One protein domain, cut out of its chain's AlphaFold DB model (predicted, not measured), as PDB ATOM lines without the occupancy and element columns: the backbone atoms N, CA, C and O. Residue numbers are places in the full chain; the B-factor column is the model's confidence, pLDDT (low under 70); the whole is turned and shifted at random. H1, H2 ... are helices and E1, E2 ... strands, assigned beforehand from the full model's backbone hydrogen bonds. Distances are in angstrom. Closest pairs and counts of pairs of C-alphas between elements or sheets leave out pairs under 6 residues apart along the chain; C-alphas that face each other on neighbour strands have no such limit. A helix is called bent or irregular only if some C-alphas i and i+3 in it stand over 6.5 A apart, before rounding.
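This is residues 30 to 152 of the 166 residues of an uncharacterized protein of Chloroflexi bacterium (UniProt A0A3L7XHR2). A hairpin of two long helices, H5 and H6, forms one side of the domain; H1 meets the first part of H6 nearly at a right angle, H2 crosses H1 steeply, and the short H3 packs on both H1 and H5. At one end a small parallel pair of strands, E1 and E2, has H4 packed on E1, and at the opposite end the unnamed stretch of residues 111 to 125 loops from H5 to H6. The printed part has 123 residues with six named helices and two named strands, in the order H1 H2 H3 E1 H4 H5 H6 E2, and its class is mostly helix. It is compact, with a radius of gyration of the C-alphas of 14.4 A and spans of 42 by 34 by 27 A.

H1 takes residues 33 to 47, 21.9 A long, and begins at C-alpha 33 at (13.676, 41.430, -20.305). H1 is neither bent nor irregular, but only just: C-alphas 43 and 46 are 6.2 A apart. H2 is residues 52 to 62, 15.2 A; H3 is residues 69 to 72, 5.2 A; E1 is residues 74 to 76, 7.2 A; H4 is residues 82 to 90, 12.5 A. H5 is residues 95 to 110, 22.2 A, beginning at C-alpha 95 at (10.979, 59.392, -27.256). H6 is residues 126 to 141, 22.3 A. E2 is residues 146 to 151, 17.1 A, and ends at C-alpha 151 at (19.255, 43.875, -26.298).

H1 is the hub and touches three helices. It touches H2 at a steep tilt of 68 degrees, only just short of about perpendicular, the same way; the closest C-alphas, of Ala 42 and Ala 54, are 4.6 A apart. Residues 39 to 43 of H1 only just touch H3, with 3 pairs of C-alphas within 8 A, the closest being Gln 39 and Phe 72 at 6.4 A. Residues 34 to 38 of H1 touch residues 126 to 130 of H6, about perpendicular at 84 degrees, closest at the C-alphas of Ile 34 and Leu 126, 5.9 A. H5 and H6 form a helical hairpin at a shallow tilt of 22 degrees, opposite ways, with the C-alphas of Ala 99 and Ala 134 closest at 4.1 A. H3 touches residues 97 to 102 of H5, closest at the C-alphas of Pro 70 and Leu 98, 5.1 A. E1 and E2 are parallel neighbours at 42 degrees; N 75 and O 149 are within hydrogen-bond range at 3.1 A. With H4, H5 and H6 between them along the chain, they make a strand-helix-strand unit, two parallel neighbour strands joined through helices. H4 touches no helix; its closest C-alpha to E1 is that of Met 88, 5.2 A from that of Ala 75. Every O i to N i+4 pair is within hydrogen-bond range in H2, H4, H5 and H6; in H1 8 of 11 are, and H3 is too short for such a pair.

The C-alphas of Ala 82 and Asp 114, the two farthest apart, are 44.7 A apart. The printed part has no cut. The link from H5 to H6, 15 residues, is long. Mean pLDDT of the printed part is 95.0, and no printed residue is under 70.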
ATOM      1  N   ASP A  30      13.177  46.095 -11.682       91.00
ATOM      2  CA  ASP A  30      13.255  44.636 -11.867       91.00
ATOM      3  C   ASP A  30      13.732  44.327 -13.297       91.00
ATOM      4  O   ASP A  30      13.964  45.246 -14.082       91.00
ATOM      5  N   ASP A  31      13.811  43.048 -13.662       90.50
ATOM      6  CA  ASP A  31      14.273  42.598 -14.973       90.50
ATOM      7  C   ASP A  31      13.435  43.185 -16.141       90.50
ATOM      8  O   ASP A  31      12.265  42.820 -16.331       90.50
ATOM      9  N   PRO A  32      14.016  44.073 -16.974       93.12
ATOM     10  CA  PRO A  32      13.337  44.635 -18.138       93.12
ATOM     11  C   PRO A  32      13.205  43.656 -19.312       93.12
ATOM     12  O   PRO A  32      12.544  43.985 -20.297       93.12
ATOM     13  N   VAL A  33      13.782  42.448 -19.243       91.50
ATOM     14  CA  VAL A  33      13.676  41.430 -20.305       91.50
ATOM     15  C   VAL A  33      12.222  41.057 -20.605       91.50
ATOM     16  O   VAL A  33      11.916  40.668 -21.730       91.50
ATOM     17  N   ILE A  34      11.289  41.244 -19.668       94.31
ATOM     18  CA  ILE A  34       9.858  41.052 -19.942       94.31
ATOM     19  C   ILE A  34       9.333  41.975 -21.058       94.31
ATOM     20  O   ILE A  34       8.449  41.567 -21.814       94.31
ATOM     21  N   ILE A  35       9.906  43.176 -21.220       96.38
ATOM     22  CA  ILE A  35       9.588  44.079 -22.337       96.38
ATOM     23  C   ILE A  35      10.023  43.429 -23.652       96.38
ATOM     24  O   ILE A  35       9.211  43.314 -24.569       96.38
ATOM     25  N   LEU A  36      11.263  42.932 -23.722       94.62
ATOM     26  CA  LEU A  36      11.788  42.219 -24.892       94.62
ATOM     27  C   LEU A  36      10.968  40.964 -25.214       94.62
ATOM     28  O   LEU A  36      10.684  40.676 -26.378       94.62
ATOM     29  N   PHE A  37      10.562  40.221 -24.185       93.62
ATOM     30  CA  PHE A  37       9.730  39.032 -24.333       93.62
ATOM     31  C   PHE A  37       8.364  39.384 -24.934       93.62
ATOM     32  O   PHE A  37       7.938  38.758 -25.907       93.62
ATOM     33  N   PHE A  38       7.707  40.433 -24.424       96.00
ATOM     34  CA  PHE A  38       6.467  40.944 -25.004       96.00
ATOM     35  C   PHE A  38       6.663  41.421 -26.447       96.00
ATOM     36  O   PHE A  38       5.893  41.020 -27.317       96.00
ATOM     37  N   GLN A  39       7.703  42.215 -26.725       95.31
ATOM     38  CA  GLN A  39       8.025  42.714 -28.068       95.31
ATOM     39  C   GLN A  39       8.196  41.576 -29.078       95.31
ATOM     40  O   GLN A  39       7.603  41.618 -30.154       95.31
ATOM     41  N   SER A  40       8.937  40.531 -28.702       92.50
ATOM     42  CA  SER A  40       9.209  39.367 -29.554       92.50
ATOM     43  C   SER A  40       7.922  38.633 -29.951       92.50
ATOM     44  O   SER A  40       7.704  38.335 -31.128       92.50
ATOM     45  N   TRP A  41       7.020  38.393 -28.993       94.38
ATOM     46  CA  TRP A  41       5.726  37.762 -29.273       94.38
ATOM     47  C   TRP A  41       4.758  38.688 -30.005       94.38
ATOM     48  O   TRP A  41       4.078  38.252 -30.934       94.38
ATOM     49  N   ALA A  42       4.708  39.964 -29.642       92.25
ATOM     50  CA  ALA A  42       3.873  40.945 -30.316       92.25
ATOM     51  C   ALA A  42       4.277  41.126 -31.791       92.25
ATOM     52  O   ALA A  42       3.407  41.208 -32.655       92.25
ATOM     53  N   TYR A  43       5.574  41.096 -32.106       88.12
ATOM     54  CA  TYR A  43       6.060  41.119 -33.486       88.12
ATOM     55  C   TYR A  43       5.687  39.834 -34.250       88.12
ATOM     56  O   TYR A  43       5.306  39.882 -35.419       88.12
ATOM     57  N   SER A  44       5.695  38.676 -33.575       88.12
ATOM     58  CA  SER A  44       5.355  37.380 -34.188       88.12
ATOM     59  C   SER A  44       3.913  37.270 -34.714       88.12
ATOM     60  O   SER A  44       3.622  36.389 -35.526       88.12
ATOM     61  N   ILE A  45       3.005  38.161 -34.296       80.19
ATOM     62  CA  ILE A  45       1.625  38.229 -34.811       80.19
ATOM     63  C   ILE A  45       1.612  38.341 -36.330       80.19
ATOM     64  O   ILE A  45       0.771  37.723 -36.983       80.19
ATOM     65  N   GLU A  46       2.543  39.113 -36.896       75.06
ATOM     66  CA  GLU A  46       2.616  39.337 -38.342       75.06
ATOM     67  C   GLU A  46       2.900  38.040 -39.120       75.06
ATOM     68  O   GLU A  46       2.661  37.967 -40.323       75.06
ATOM     69  N   PHE A  47       3.308  36.985 -38.408       80.44
ATOM     70  CA  PHE A  47       3.626  35.659 -38.924       80.44
ATOM     71  C   PHE A  47       2.675  34.567 -38.401       80.44
ATOM     72  O   PHE A  47       2.949  33.381 -38.573       80.44
ATOM     73  N   GLY A  48       1.550  34.940 -37.775       78.06
ATOM     74  CA  GLY A  48       0.532  33.996 -37.298       78.06
ATOM     75  C   GLY A  48       0.820  33.363 -35.932       78.06
ATOM     76  O   GLY A  48       0.336  32.264 -35.662       78.06
ATOM     77  N   GLY A  49       1.600  34.029 -35.073       79.00
ATOM     78  CA  GLY A  49       1.892  33.557 -33.715       79.00
ATOM     79  C   GLY A  49       0.632  33.276 -32.880       79.00
ATOM     80  O   GLY A  49      -0.313  34.064 -32.867       79.00
ATOM     81  N   THR A  50       0.629  32.150 -32.159       87.19
ATOM     82  CA  THR A  50      -0.509  31.679 -31.343       87.19
ATOM     83  C   THR A  50      -0.320  31.872 -29.837       87.19
ATOM     84  O   THR A  50      -1.238  31.583 -29.072       87.19
ATOM     85  N   HIS A  51       0.838  32.370 -29.399       93.50
ATOM     86  CA  HIS A  51       1.145  32.627 -27.989       93.50
ATOM     87  C   HIS A  51       0.182  33.655 -27.370       93.50
ATOM     88  O   HIS A  51      -0.223  34.596 -28.058       93.50
ATOM     89  N   GLU A  52      -0.160  33.539 -26.080       95.12
ATOM     90  CA  GLU A  52      -1.135  34.451 -25.461       95.12
ATOM     91  C   GLU A  52      -0.723  35.931 -25.541       95.12
ATOM     92  O   GLU A  52      -1.554  36.777 -25.855       95.12
ATOM     93  N   LEU A  53       0.569  36.251 -25.401       95.56
ATOM     94  CA  LEU A  53       1.080  37.621 -25.582       95.56
ATOM     95  C   LEU A  53       0.939  38.150 -27.018       95.56
ATOM     96  O   LEU A  53       0.713  39.345 -27.211       95.56
ATOM     97  N   ALA A  54       1.031  37.279 -28.028       95.19
ATOM     98  CA  ALA A  54       0.760  37.659 -29.413       95.19
ATOM     99  C   ALA A  54      -0.738  37.968 -29.586       95.19
ATOM    100  O   ALA A  54      -1.124  38.988 -30.153       95.19
ATOM    101  N   GLN A  55      -1.614  37.146 -29.011       95.44
ATOM    102  CA  GLN A  55      -3.053  37.419 -29.019       95.44
ATOM    103  C   GLN A  55      -3.392  38.716 -28.261       95.44
ATOM    104  O   GLN A  55      -4.189  39.517 -28.754       95.44
ATOM    105  N   ALA A  56      -2.739  38.970 -27.122       96.19
ATOM    106  CA  ALA A  56      -2.889  40.196 -26.343       96.19
ATOM    107  C   ALA A  56      -2.486  41.424 -27.168       96.19
ATOM    108  O   ALA A  56      -3.277  42.351 -27.320       96.19
ATOM    109  N   ALA A  57      -1.306  41.423 -27.791       95.94
ATOM    110  CA  ALA A  57      -0.877  42.533 -28.638       95.94
ATOM    111  C   ALA A  57      -1.800  42.739 -29.859       95.94
ATOM    112  O   ALA A  57      -2.108  43.882 -30.213       95.94
ATOM    113  N   GLN A  58      -2.336  41.668 -30.456       95.31
ATOM    114  CA  GLN A  58      -3.322  41.788 -31.536       95.31
ATOM    115  C   GLN A  58      -4.623  42.425 -31.035       95.31
ATOM    116  O   GLN A  58      -5.220  43.257 -31.729       95.31
ATOM    117  N   TYR A  59      -5.064  42.063 -29.831       96.06
ATOM    118  CA  TYR A  59      -6.219  42.666 -29.177       96.06
ATOM    119  C   TYR A  59      -6.001  44.165 -28.924       96.06
ATOM    120  O   TYR A  59      -6.814  44.977 -29.372       96.06
ATOM    121  N   LEU A  60      -4.869  44.551 -28.324       96.75
ATOM    122  CA  LEU A  60      -4.501  45.954 -28.081       96.75
ATOM    123  C   LEU A  60      -4.505  46.773 -29.385       96.75
ATOM    124  O   LEU A  60      -5.133  47.831 -29.468       96.75
ATOM    125  N   LYS A  61      -3.892  46.240 -30.449       95.31
ATOM    126  CA  LYS A  61      -3.829  46.882 -31.773       95.31
ATOM    127  C   LYS A  61      -5.206  47.037 -32.421       95.31
ATOM    128  O   LYS A  61      -5.534  48.086 -32.973       95.31
ATOM    129  N   THR A  62      -6.029  45.990 -32.406       95.19
ATOM    130  CA  THR A  62      -7.270  45.962 -33.204       95.19
ATOM    131  C   THR A  62      -8.500  46.459 -32.465       95.19
ATOM    132  O   THR A  62      -9.361  47.079 -33.098       95.19
ATOM    133  N   ARG A  63      -8.603  46.197 -31.162       96.00
ATOM    134  CA  ARG A  63      -9.763  46.546 -30.333       96.00
ATOM    135  C   ARG A  63      -9.545  47.846 -29.581       96.00
ATOM    136  O   ARG A  63     -10.399  48.718 -29.679       96.00
ATOM    137  N   GLN A  64      -8.388  48.010 -28.944       95.19
ATOM    138  CA  GLN A  64      -8.061  49.236 -28.205       95.19
ATOM    139  C   GLN A  64      -7.378  50.310 -29.067       95.19
ATOM    140  O   GLN A  64      -7.221  51.441 -28.626       95.19
ATOM    141  N   LYS A  65      -7.034  49.984 -30.323       96.81
ATOM    142  CA  LYS A  65      -6.435  50.907 -31.307       96.81
ATOM    143  C   LYS A  65      -5.101  51.510 -30.854       96.81
ATOM    144  O   LYS A  65      -4.733  52.591 -31.309       96.81
ATOM    145  N   ILE A  66      -4.368  50.794 -30.007       97.06
ATOM    146  CA  ILE A  66      -3.037  51.206 -29.566       97.06
ATOM    147  C   ILE A  66      -2.055  51.004 -30.724       97.06
ATOM    148  O   ILE A  66      -1.978  49.923 -31.317       97.06
ATOM    149  N   ASP A  67      -1.296  52.048 -31.051       96.12
ATOM    150  CA  ASP A  67      -0.219  51.957 -32.030       96.12
ATOM    151  C   ASP A  67       1.019  51.312 -31.400       96.12
ATOM    152  O   ASP A  67       1.775  51.972 -30.699       96.12
ATOM    153  N   LEU A  68       1.230  50.023 -31.675       96.31
ATOM    154  CA  LEU A  68       2.363  49.257 -31.143       96.31
ATOM    155  C   LEU A  68       3.672  49.451 -31.923       96.31
ATOM    156  O   LEU A  68       4.709  48.943 -31.503       96.31
ATOM    157  N   ARG A  69       3.666  50.180 -33.050       95.56
ATOM    158  CA  ARG A  69       4.866  50.352 -33.892       95.56
ATOM    159  C   ARG A  69       6.085  50.900 -33.132       95.56
ATOM    160  O   ARG A  69       7.181  50.426 -33.427       95.56
ATOM    161  N   PRO A  70       5.960  51.840 -32.172       97.12
ATOM    162  CA  PRO A  70       7.110  52.303 -31.390       97.12
ATOM    163  C   PRO A  70       7.787  51.189 -30.578       97.12
ATOM    164  O   PRO A  70       9.014  51.156 -30.479       97.12
ATOM    165  N   LEU A  71       7.015  50.224 -30.058       95.94
ATOM    166  CA  LEU A  71       7.566  49.077 -29.330       95.94
ATOM    167  C   LEU A  71       8.306  48.093 -30.240       95.94
ATOM    168  O   LEU A  71       9.138  47.347 -29.741       95.94
ATOM    169  N   PHE A  72       8.060  48.101 -31.552       94.06
ATOM    170  CA  PHE A  72       8.725  47.204 -32.506       94.06
ATOM    171  C   PHE A  72      10.057  47.742 -33.040       94.06
ATOM    172  O   PHE A  72      10.733  47.063 -33.803       94.06
ATOM    173  N   LYS A  73      10.464  48.949 -32.633       95.31
ATOM    174  CA  LYS A  73      11.765  49.529 -32.987       95.31
ATOM    175  C   LYS A  73      12.796  49.203 -31.908       95.31
ATOM    176  O   LYS A  73      13.078  50.019 -31.032       95.31
ATOM    177  N   TYR A  74      13.332  47.992 -31.979       95.12
ATOM    178  CA  TYR A  74      14.394  47.494 -31.110       95.12
ATOM    179  C   TYR A  74      15.409  46.699 -31.939       95.12
ATOM    180  O   TYR A  74      15.064  46.183 -33.001       95.12
ATOM    181  N   ALA A  75      16.662  46.633 -31.488       95.06
ATOM    182  CA  ALA A  75      17.736  45.977 -32.236       95.06
ATOM    183  C   ALA A  75      18.647  45.129 -31.341       95.06
ATOM    184  O   ALA A  75      18.874  45.456 -30.172       95.06
ATOM    185  N   ASP A  76      19.184  44.053 -31.911       93.75
ATOM    186  CA  ASP A  76      20.238  43.273 -31.268       93.75
ATOM    187  C   ASP A  76      21.535  44.091 -31.260       93.75
ATOM    188  O   ASP A  76      21.892  44.720 -32.259       93.75
ATOM    189  N   ARG A  77      22.234  44.115 -30.124       93.94
ATOM    190  CA  ARG A  77      23.567  44.723 -30.019       93.94
ATOM    191  C   ARG A  77      24.643  43.878 -30.679       93.94
ATOM    192  O   ARG A  77      25.717  44.409 -30.964       93.94
ATOM    193  N   ASP A  78      24.384  42.597 -30.905       92.00
ATOM    194  CA  ASP A  78      25.312  41.718 -31.595       92.00
ATOM    195  C   ASP A  78      25.243  41.912 -33.113       92.00
ATOM    196  O   ASP A  78      24.498  41.249 -33.829       92.00
ATOM    197  N   ILE A  79      26.009  42.882 -33.610       90.88
ATOM    198  CA  ILE A  79      26.052  43.212 -35.036       90.88
ATOM    199  C   ILE A  79      26.985  42.226 -35.748       90.88
ATOM    200  O   ILE A  79      28.206  42.394 -35.744       90.88
ATOM    201  N   GLU A  80      26.408  41.211 -36.389       91.44
ATOM    202  CA  GLU A  80      27.150  40.244 -37.208       91.44
ATOM    203  C   GLU A  80      27.181  40.652 -38.690       91.44
ATOM    204  O   GLU A  80      28.118  40.327 -39.426       91.44
ATOM    205  N   THR A  81      26.163  41.383 -39.151       92.31
ATOM    206  CA  THR A  81      25.973  41.716 -40.563       92.31
ATOM    207  C   THR A  81      25.713  43.204 -40.801       92.31
ATOM    208  O   THR A  81      25.279  43.961 -39.933       92.31
ATOM    209  N   ALA A  82      25.888  43.634 -42.055       94.31
ATOM    210  CA  ALA A  82      25.481  44.972 -42.486       94.31
ATOM    211  C   ALA A  82      23.961  45.198 -42.383       94.31
ATOM    212  O   ALA A  82      23.510  46.342 -42.425       94.31
ATOM    213  N   ASN A  83      23.159  44.130 -42.304       92.00
ATOM    214  CA  ASN A  83      21.731  44.265 -42.070       92.00
ATOM    215  C   ASN A  83      21.442  44.625 -40.610       92.00
ATOM    216  O   ASN A  83      20.672  45.550 -40.376       92.00
ATOM    217  N   ASP A  84      22.125  43.979 -39.669       92.00
ATOM    218  CA  ASP A  84      21.970  44.237 -38.231       92.00
ATOM    219  C   ASP A  84      22.379  45.672 -37.895       92.00
ATOM    220  O   ASP A  84      21.659  46.372 -37.188       92.00
ATOM    221  N   GLN A  85      23.455  46.171 -38.516       95.00
ATOM    222  CA  GLN A  85      23.841  47.580 -38.395       95.00
ATOM    223  C   GLN A  85      22.732  48.530 -38.879       95.00
ATOM    224  O   GLN A  85      22.452  49.538 -38.236       95.00
ATOM    225  N   ARG A  86      22.065  48.220 -39.999       94.44
ATOM    226  CA  ARG A  86      20.965  49.060 -40.498       94.44
ATOM    227  C   ARG A  86      19.764  49.046 -39.558       94.44
ATOM    228  O   ARG A  86      19.139  50.088 -39.388       94.44
ATOM    229  N   GLU A  87      19.436  47.906 -38.963       93.12
ATOM    230  CA  GLU A  87      18.359  47.814 -37.969       93.12
ATOM    231  C   GLU A  87      18.729  48.548 -36.665       93.12
ATOM    232  O   GLU A  87      17.914  49.289 -36.106       93.12
ATOM    233  N   MET A  88      19.994  48.470 -36.241       95.44
ATOM    234  CA  MET A  88      20.547  49.259 -35.137       95.44
ATOM    235  C   MET A  88      20.426  50.773 -35.376       95.44
ATOM    236  O   MET A  88      20.055  51.522 -34.471       95.44
ATOM    237  N   ASP A  89      20.691  51.243 -36.593       95.31
ATOM    238  CA  ASP A  89      20.572  52.666 -36.930       95.31
ATOM    239  C   ASP A  89      19.100  53.108 -37.035       95.31
ATOM    240  O   ASP A  89      18.738  54.222 -36.646       95.31
ATOM    241  N   ARG A  90      18.222  52.229 -37.534       95.25
ATOM    242  CA  ARG A  90      16.781  52.495 -37.716       95.25
ATOM    243  C   ARG A  90      15.969  52.465 -36.427       95.25
ATOM    244  O   ARG A  90      14.875  53.028 -36.399       95.25
ATOM    245  N   SER A  91      16.472  51.818 -35.382       96.69
ATOM    246  CA  SER A  91      15.761  51.691 -34.106       96.69
ATOM    247  C   SER A  91      15.778  52.973 -33.265       96.69
ATOM    248  O   SER A  91      14.997  53.085 -32.320       96.69
ATOM    249  N   TRP A  92      16.566  53.988 -33.645       97.94
ATOM    250  CA  TRP A  92      16.412  55.340 -33.104       97.94
ATOM    251  C   TRP A  92      15.036  55.924 -33.438       97.94
ATOM    252  O   TRP A  92      14.637  56.018 -34.602       97.94
ATOM    253  N   GLN A  93      14.326  56.431 -32.436       98.25
ATOM    254  CA  GLN A  93      12.961  56.937 -32.591       98.25
ATOM    255  C   GLN A  93      12.657  58.135 -31.677       98.25
ATOM    256  O   GLN A  93      13.396  58.370 -30.721       98.25
ATOM    257  N   PRO A  94      11.593  58.912 -31.961       98.19
ATOM    258  CA  PRO A  94      11.117  59.943 -31.041       98.19
ATOM    259  C   PRO A  94      10.734  59.337 -29.687       98.19
ATOM    260  O   PRO A  94       9.970  58.371 -29.630       98.19
ATOM    261  N   ALA A  95      11.244  59.908 -28.597       98.25
ATOM    262  CA  ALA A  95      10.979  59.392 -27.256       98.25
ATOM    263  C   ALA A  95       9.499  59.530 -26.857       98.25
ATOM    264  O   ALA A  95       8.927  58.602 -26.286       98.25
ATOM    265  N   ALA A  96       8.844  60.628 -27.241       98.38
ATOM    266  CA  ALA A  96       7.432  60.872 -26.944       98.38
ATOM    267  C   ALA A  96       6.489  59.791 -27.514       98.38
ATOM    268  O   ALA A  96       5.529  59.386 -26.850       98.38
ATOM    269  N   ASP A  97       6.782  59.284 -28.717       98.31
ATOM    270  CA  ASP A  97       5.987  58.233 -29.362       98.31
ATOM    271  C   ASP A  97       6.093  56.916 -28.582       98.31
ATOM    272  O   ASP A  97       5.082  56.264 -28.304       98.31
ATOM    273  N   LEU A  98       7.314  56.547 -28.174       98.62
ATOM    274  CA  LEU A  98       7.549  55.357 -27.358       98.62
ATOM    275  C   LEU A  98       6.906  55.494 -25.973       98.62
ATOM    276  O   LEU A  98       6.255  54.554 -25.521       98.62
ATOM    277  N   ALA A  99       7.003  56.666 -25.336       98.75
ATOM    278  CA  ALA A  99       6.374  56.936 -24.043       98.75
ATOM    279  C   ALA A  99       4.848  56.777 -24.106       98.75
ATOM    280  O   ALA A  99       4.237  56.178 -23.221       98.75
ATOM    281  N   THR A 100       4.226  57.306 -25.161       98.69
ATOM    282  CA  THR A 100       2.776  57.214 -25.378       98.69
ATOM    283  C   THR A 100       2.347  55.763 -25.571       98.69
ATOM    284  O   THR A 100       1.424  55.297 -24.905       98.69
ATOM    285  N   CYS A 101       3.053  55.024 -26.432       98.50
ATOM    286  CA  CYS A 101       2.789  53.607 -26.662       98.50
ATOM    287  C   CYS A 101       2.952  52.779 -25.377       98.50
ATOM    288  O   CYS A 101       2.079  51.977 -25.049       98.50
ATOM    289  N   ALA A 102       4.051  52.968 -24.643       98.69
ATOM    290  CA  ALA A 102       4.351  52.199 -23.439       98.69
ATOM    291  C   ALA A 102       3.299  52.418 -22.340       98.69
ATOM    292  O   ALA A 102       2.821  51.443 -21.760       98.69
ATOM    293  N   ARG A 103       2.864  53.668 -22.112       98.75
ATOM    294  CA  ARG A 103       1.775  53.960 -21.165       98.75
ATOM    295  C   ARG A 103       0.457  53.333 -21.581       98.75
ATOM    296  O   ARG A 103      -0.173  52.692 -20.754       98.75
ATOM    297  N   ALA A 104       0.071  53.459 -22.849       98.62
ATOM    298  CA  ALA A 104      -1.192  52.899 -23.325       98.62
ATOM    299  C   ALA A 104      -1.252  51.374 -23.125       98.62
ATOM    300  O   ALA A 104      -2.268  50.840 -22.684       98.62
ATOM    301  N   VAL A 105      -0.146  50.670 -23.393       98.31
ATOM    302  CA  VAL A 105      -0.052  49.230 -23.113       98.31
ATOM    303  C   VAL A 105      -0.097  48.962 -21.607       98.31
ATOM    304  O   VAL A 105      -0.839  48.081 -21.186       98.31
ATOM    305  N   ALA A 106       0.647  49.715 -20.791       98.50
ATOM    306  CA  ALA A 106       0.665  49.537 -19.340       98.50
ATOM    307  C   ALA A 106      -0.709  49.777 -18.689       98.50
ATOM    308  O   ALA A 106      -1.111  49.014 -17.815       98.50
ATOM    309  N   GLU A 107      -1.445  50.796 -19.131       98.25
ATOM    310  CA  GLU A 107      -2.801  51.110 -18.668       98.25
ATOM    311  C   GLU A 107      -3.772  49.967 -18.981       98.25
ATOM    312  O   GLU A 107      -4.494  49.508 -18.094       98.25
ATOM    313  N   ALA A 108      -3.730  49.442 -20.210       97.81
ATOM    314  CA  ALA A 108      -4.514  48.273 -20.596       97.81
ATOM    315  C   ALA A 108      -4.154  47.030 -19.765       97.81
ATOM    316  O   ALA A 108      -5.025  46.235 -19.420       97.81
ATOM    317  N   TRP A 109      -2.873  46.873 -19.424       97.12
ATOM    318  CA  TRP A 109      -2.372  45.764 -18.614       97.12
ATOM    319  C   TRP A 109      -2.778  45.858 -17.141       97.12
ATOM    320  O   TRP A 109      -2.989  44.836 -16.492       97.12
ATOM    321  N   ALA A 110      -2.861  47.076 -16.601       96.19
ATOM    322  CA  ALA A 110      -3.201  47.333 -15.203       96.19
ATOM    323  C   ALA A 110      -4.704  47.182 -14.922       96.19
ATOM    324  O   ALA A 110      -5.092  46.833 -13.808       96.19
ATOM    325  N   ALA A 111      -5.546  47.428 -15.928       95.94
ATOM    326  CA  ALA A 111      -6.995  47.283 -15.846       95.94
ATOM    327  C   ALA A 111      -7.532  46.476 -17.046       95.94
ATOM    328  O   ALA A 111      -8.229  47.033 -17.899       95.94
ATOM    329  N   PRO A 112      -7.200  45.175 -17.143       96.94
ATOM    330  CA  PRO A 112      -7.605  44.363 -18.277       96.94
ATOM    331  C   PRO A 112      -9.114  44.096 -18.252       96.94
ATOM    332  O   PRO A 112      -9.695  43.812 -17.204       96.94
ATOM    333  N   ASP A 113      -9.742  44.144 -19.423       97.12
ATOM    334  CA  ASP A 113     -11.109  43.654 -19.605       97.12
ATOM    335  C   ASP A 113     -11.163  42.114 -19.647       97.12
ATOM    336  O   ASP A 113     -10.133  41.436 -19.669       97.12
ATOM    337  N   ASP A 114     -12.375  41.554 -19.704       97.19
ATOM    338  CA  ASP A 114     -12.615  40.104 -19.710       97.19
ATOM    339  C   ASP A 114     -11.921  39.359 -20.868       97.19
ATOM    340  O   ASP A 114     -11.715  38.148 -20.788       97.19
ATOM    341  N   THR A 115     -11.564  40.057 -21.954       96.50
ATOM    342  CA  THR A 115     -10.846  39.456 -23.089       96.50
ATOM    343  C   THR A 115      -9.341  39.467 -22.857       96.50
ATOM    344  O   THR A 115      -8.670  38.472 -23.131       96.50
ATOM    345  N   LEU A 116      -8.794  40.578 -22.359       96.88
ATOM    346  CA  LEU A 116      -7.357  40.730 -22.142       96.88
ATOM    347  C   LEU A 116      -6.873  39.982 -20.893       96.88
ATOM    348  O   LEU A 116      -5.788  39.403 -20.917       96.88
ATOM    349  N   ALA A 117      -7.675  39.951 -19.827       97.56
ATOM    350  CA  ALA A 117      -7.313  39.371 -18.534       97.56
ATOM    351  C   ALA A 117      -6.744  37.939 -18.614       97.56
ATOM    352  O   ALA A 117      -5.659  37.716 -18.070       97.56
ATOM    353  N   PRO A 118      -7.383  36.970 -19.306       97.25
ATOM    354  CA  PRO A 118      -6.824  35.622 -19.420       97.25
ATOM    355  C   PRO A 118      -5.531  35.562 -20.249       97.25
ATOM    356  O   PRO A 118      -4.713  34.678 -20.019       97.25
ATOM    357  N   LEU A 119      -5.319  36.486 -21.194       96.75
ATOM    358  CA  LEU A 119      -4.145  36.485 -22.078       96.75
ATOM    359  C   LEU A 119      -2.878  37.013 -21.397       96.75
ATOM    360  O   LEU A 119      -1.770  36.723 -21.843       96.75
ATOM    361  N   ILE A 120      -3.038  37.813 -20.343       96.50
ATOM    362  CA  ILE A 120      -1.922  38.456 -19.639       96.50
ATOM    363  C   ILE A 120      -1.632  37.822 -18.274       96.50
ATOM    364  O   ILE A 120      -0.774  38.301 -17.524       96.50
ATOM    365  N   GLN A 121      -2.332  36.736 -17.937       95.69
ATOM    366  CA  GLN A 121      -2.128  36.008 -16.693       95.69
ATOM    367  C   GLN A 121      -0.680  35.497 -16.601       95.69
ATOM    368  O   GLN A 121      -0.177  34.852 -17.512       95.69
ATOM    369  N   GLY A 122      -0.006  35.788 -15.485       94.12
ATOM    370  CA  GLY A 122       1.409  35.443 -15.285       94.12
ATOM    371  C   GLY A 122       2.403  36.512 -15.758       94.12
ATOM    372  O   GLY A 122       3.582  36.419 -15.433       94.12
ATOM    373  N   TYR A 123       1.938  37.574 -16.423       95.62
ATOM    374  CA  TYR A 123       2.777  38.657 -16.950       95.62
ATOM    375  C   TYR A 123       2.582  39.985 -16.201       95.62
ATOM    376  O   TYR A 123       2.696  41.064 -16.782       95.62
ATOM    377  N   ALA A 124       2.279  39.926 -14.900       91.94
ATOM    378  CA  ALA A 124       1.969  41.103 -14.080       91.94
ATOM    379  C   ALA A 124       3.120  42.129 -14.008       91.94
ATOM    380  O   ALA A 124       2.882  43.319 -13.825       91.94
ATOM    381  N   HIS A 125       4.362  41.679 -14.205       93.56
ATOM    382  CA  HIS A 125       5.557  42.523 -14.152       93.56
ATOM    383  C   HIS A 125       5.745  43.395 -15.404       93.56
ATOM    384  O   HIS A 125       6.558  44.312 -15.368       93.56
ATOM    385  N   LEU A 126       5.008  43.167 -16.502       96.56
ATOM    386  CA  LEU A 126       5.188  43.955 -17.727       96.56
ATOM    387  C   LEU A 126       4.770  45.422 -17.544       96.56
ATOM    388  O   LEU A 126       5.494  46.320 -17.969       96.56
ATOM    389  N   ALA A 127       3.622  45.676 -16.907       97.88
ATOM    390  CA  ALA A 127       3.073  47.029 -16.798       97.88
ATOM    391  C   ALA A 127       4.009  47.995 -16.041       97.88
ATOM    392  O   ALA A 127       4.301  49.061 -16.585       97.88
ATOM    393  N   PRO A 128       4.554  47.640 -14.856       97.75
ATOM    394  CA  PRO A 128       5.527  48.488 -14.165       97.75
ATOM    395  C   PRO A 128       6.771  48.793 -15.012       97.75
ATOM    396  O   PRO A 128       7.179  49.949 -15.097       97.75
ATOM    397  N   ARG A 129       7.323  47.793 -15.719       97.56
ATOM    398  CA  ARG A 129       8.500  47.989 -16.584       97.56
ATOM    399  C   ARG A 129       8.200  48.918 -17.766       97.56
ATOM    400  O   ARG A 129       9.033  49.742 -18.135       97.56
ATOM    401  N   LEU A 130       7.000  48.847 -18.344       98.56
ATOM    402  CA  LEU A 130       6.572  49.775 -19.398       98.56
ATOM    403  C   LEU A 130       6.392  51.212 -18.887       98.56
ATOM    404  O   LEU A 130       6.696  52.154 -19.617       98.56
ATOM    405  N   LEU A 131       5.939  51.403 -17.645       98.75
ATOM    406  CA  LEU A 131       5.841  52.735 -17.037       98.75
ATOM    407  C   LEU A 131       7.221  53.341 -16.757       98.75
ATOM    408  O   LEU A 131       7.421  54.530 -16.995       98.75
ATOM    409  N   GLU A 132       8.187  52.535 -16.325       98.50
ATOM    410  CA  GLU A 132       9.581  52.969 -16.173       98.50
ATOM    411  C   GLU A 132      10.204  53.337 -17.523       98.50
ATOM    412  O   GLU A 132      10.813  54.400 -17.647       98.50
ATOM    413  N   LEU A 133       9.973  52.527 -18.565       98.56
ATOM    414  CA  LEU A 133      10.375  52.863 -19.934       98.56
ATOM    415  C   LEU A 133       9.746  54.187 -20.391       98.56
ATOM    416  O   LEU A 133      10.428  55.023 -20.985       98.56
ATOM    417  N   ALA A 134       8.462  54.410 -20.100       98.75
ATOM    418  CA  ALA A 134       7.797  55.666 -20.422       98.75
ATOM    419  C   ALA A 134       8.427  56.859 -19.685       98.75
ATOM    420  O   ALA A 134       8.669  57.888 -20.309       98.75
ATOM    421  N   ALA A 135       8.765  56.709 -18.402       98.69
ATOM    422  CA  ALA A 135       9.421  57.754 -17.617       98.69
ATOM    423  C   ALA A 135      10.845  58.070 -18.122       98.69
ATOM    424  O   ALA A 135      11.233  59.239 -18.186       98.69
ATOM    425  N   MET A 136      11.605  57.059 -18.559       98.38
ATOM    426  CA  MET A 136      12.881  57.268 -19.261       98.38
ATOM    427  C   MET A 136      12.682  58.071 -20.556       98.38
ATOM    428  O   MET A 136      13.447  58.989 -20.857       98.38
ATOM    429  N   CYS A 137      11.630  57.757 -21.311       98.50
ATOM    430  CA  CYS A 137      11.297  58.465 -22.543       98.50
ATOM    431  C   CYS A 137      10.817  59.905 -22.295       98.50
ATOM    432  O   CYS A 137      11.118  60.789 -23.096       98.50
ATOM    433  N   ASP A 138      10.122  60.183 -21.192       98.50
ATOM    434  CA  ASP A 138       9.762  61.553 -20.803       98.50
ATOM    435  C   ASP A 138      10.999  62.386 -20.488       98.50
ATOM    436  O   ASP A 138      11.128  63.523 -20.943       98.50
ATOM    437  N   TRP A 139      11.933  61.798 -19.736       97.38
ATOM    438  CA  TRP A 139      13.206  62.432 -19.417       97.38
ATOM    439  C   TRP A 139      13.996  62.781 -20.689       97.38
ATOM    440  O   TRP A 139      14.554  63.880 -20.773       97.38
ATOM    441  N   ALA A 140      13.987  61.889 -21.686       96.88
ATOM    442  CA  ALA A 140      14.604  62.115 -22.993       96.88
ATOM    443  C   ALA A 140      13.859  63.185 -23.810       96.88
ATOM    444  O   ALA A 140      14.481  64.078 -24.379       96.88
ATOM    445  N   THR A 141      12.524  63.155 -23.803       97.38
ATOM    446  CA  THR A 141      11.677  64.141 -24.498       97.38
ATOM    447  C   THR A 141      11.924  65.556 -23.977       97.38
ATOM    448  O   THR A 141      12.043  66.489 -24.766       97.38
ATOM    449  N   ALA A 142      12.080  65.726 -22.660       96.31
ATOM    450  CA  ALA A 142      12.398  67.018 -22.044       96.31
ATOM    451  C   ALA A 142      13.764  67.596 -22.476       96.31
ATOM    452  O   ALA A 142      14.043  68.765 -22.210       96.31
ATOM    453  N   ARG A 143      14.606  66.787 -23.129       94.94
ATOM    454  CA  ARG A 143      15.944  67.132 -23.630       94.94
ATOM    455  C   ARG A 143      16.033  67.108 -25.158       94.94
ATOM    456  O   ARG A 143      17.135  67.160 -25.685       94.94
ATOM    457  N   ASP A 144      14.897  67.006 -25.854       95.19
ATOM    458  CA  ASP A 144      14.839  66.841 -27.316       95.19
ATOM    459  C   ASP A 144      15.682  65.649 -27.821       95.19
ATOM    460  O   ASP A 144      16.221  65.651 -28.926       95.19
ATOM    461  N   ALA A 145      15.812  64.611 -26.984       95.94
ATOM    462  CA  ALA A 145      16.580  63.419 -27.299       95.94
ATOM    463  C   ALA A 145      15.695  62.328 -27.913       95.94
ATOM    464  O   ALA A 145      14.549  62.085 -27.515       95.94
ATOM    465  N   ARG A 146      16.265  61.617 -28.881       97.56
ATOM    466  CA  ARG A 146      15.755  60.355 -29.407       97.56
ATOM    467  C   ARG A 146      16.109  59.225 -28.455       97.56
ATOM    468  O   ARG A 146      17.063  59.312 -27.686       97.56
ATOM    469  N   VAL A 147      15.349  58.143 -28.551       98.06
ATOM    470  CA  VAL A 147      15.555  56.925 -27.768       98.06
ATOM    471  C   VAL A 147      15.757  55.732 -28.691       98.06
ATOM    472  O   VAL A 147      15.205  55.691 -29.795       98.06
ATOM    473  N   ARG A 148      16.525  54.746 -28.238       97.56
ATOM    474  CA  ARG A 148      16.642  53.434 -28.873       97.56
ATOM    475  C   ARG A 148      16.605  52.343 -27.812       97.56
ATOM    476  O   ARG A 148      17.214  52.482 -26.757       97.56
ATOM    477  N   MET A 149      15.898  51.256 -28.112       97.50
ATOM    478  CA  MET A 149      15.899  50.042 -27.296       97.50
ATOM    479  C   MET A 149      16.806  49.006 -27.947       97.50
ATOM    480  O   MET A 149      16.662  48.720 -29.138       97.50
ATOM    481  N   THR A 150      17.726  48.434 -27.181       96.31
ATOM    482  CA  THR A 150      18.618  47.381 -27.672       96.31
ATOM    483  C   THR A 150      18.738  46.238 -26.678       96.31
ATOM    484  O   THR A 150      18.445  46.400 -25.493       96.31
ATOM    485  N   PHE A 151      19.143  45.059 -27.147       94.44
ATOM    486  CA  PHE A 151      19.255  43.875 -26.298       94.44
ATOM    487  C   PHE A 151      20.505  43.041 -26.591       94.44
ATOM    488  O   PHE A 151      21.166  43.232 -27.605       94.44
ATOM    489  N   LEU A 152      20.821  42.125 -25.674       91.50
ATOM    490  CA  LEU A 152      21.815  41.063 -25.836       91.50
ATOM    491  C   LEU A 152      21.203  39.734 -25.380       91.50
ATOM    492  O   LEU A 152      20.754  39.622 -24.238       91.50
TER     493      LEU A 152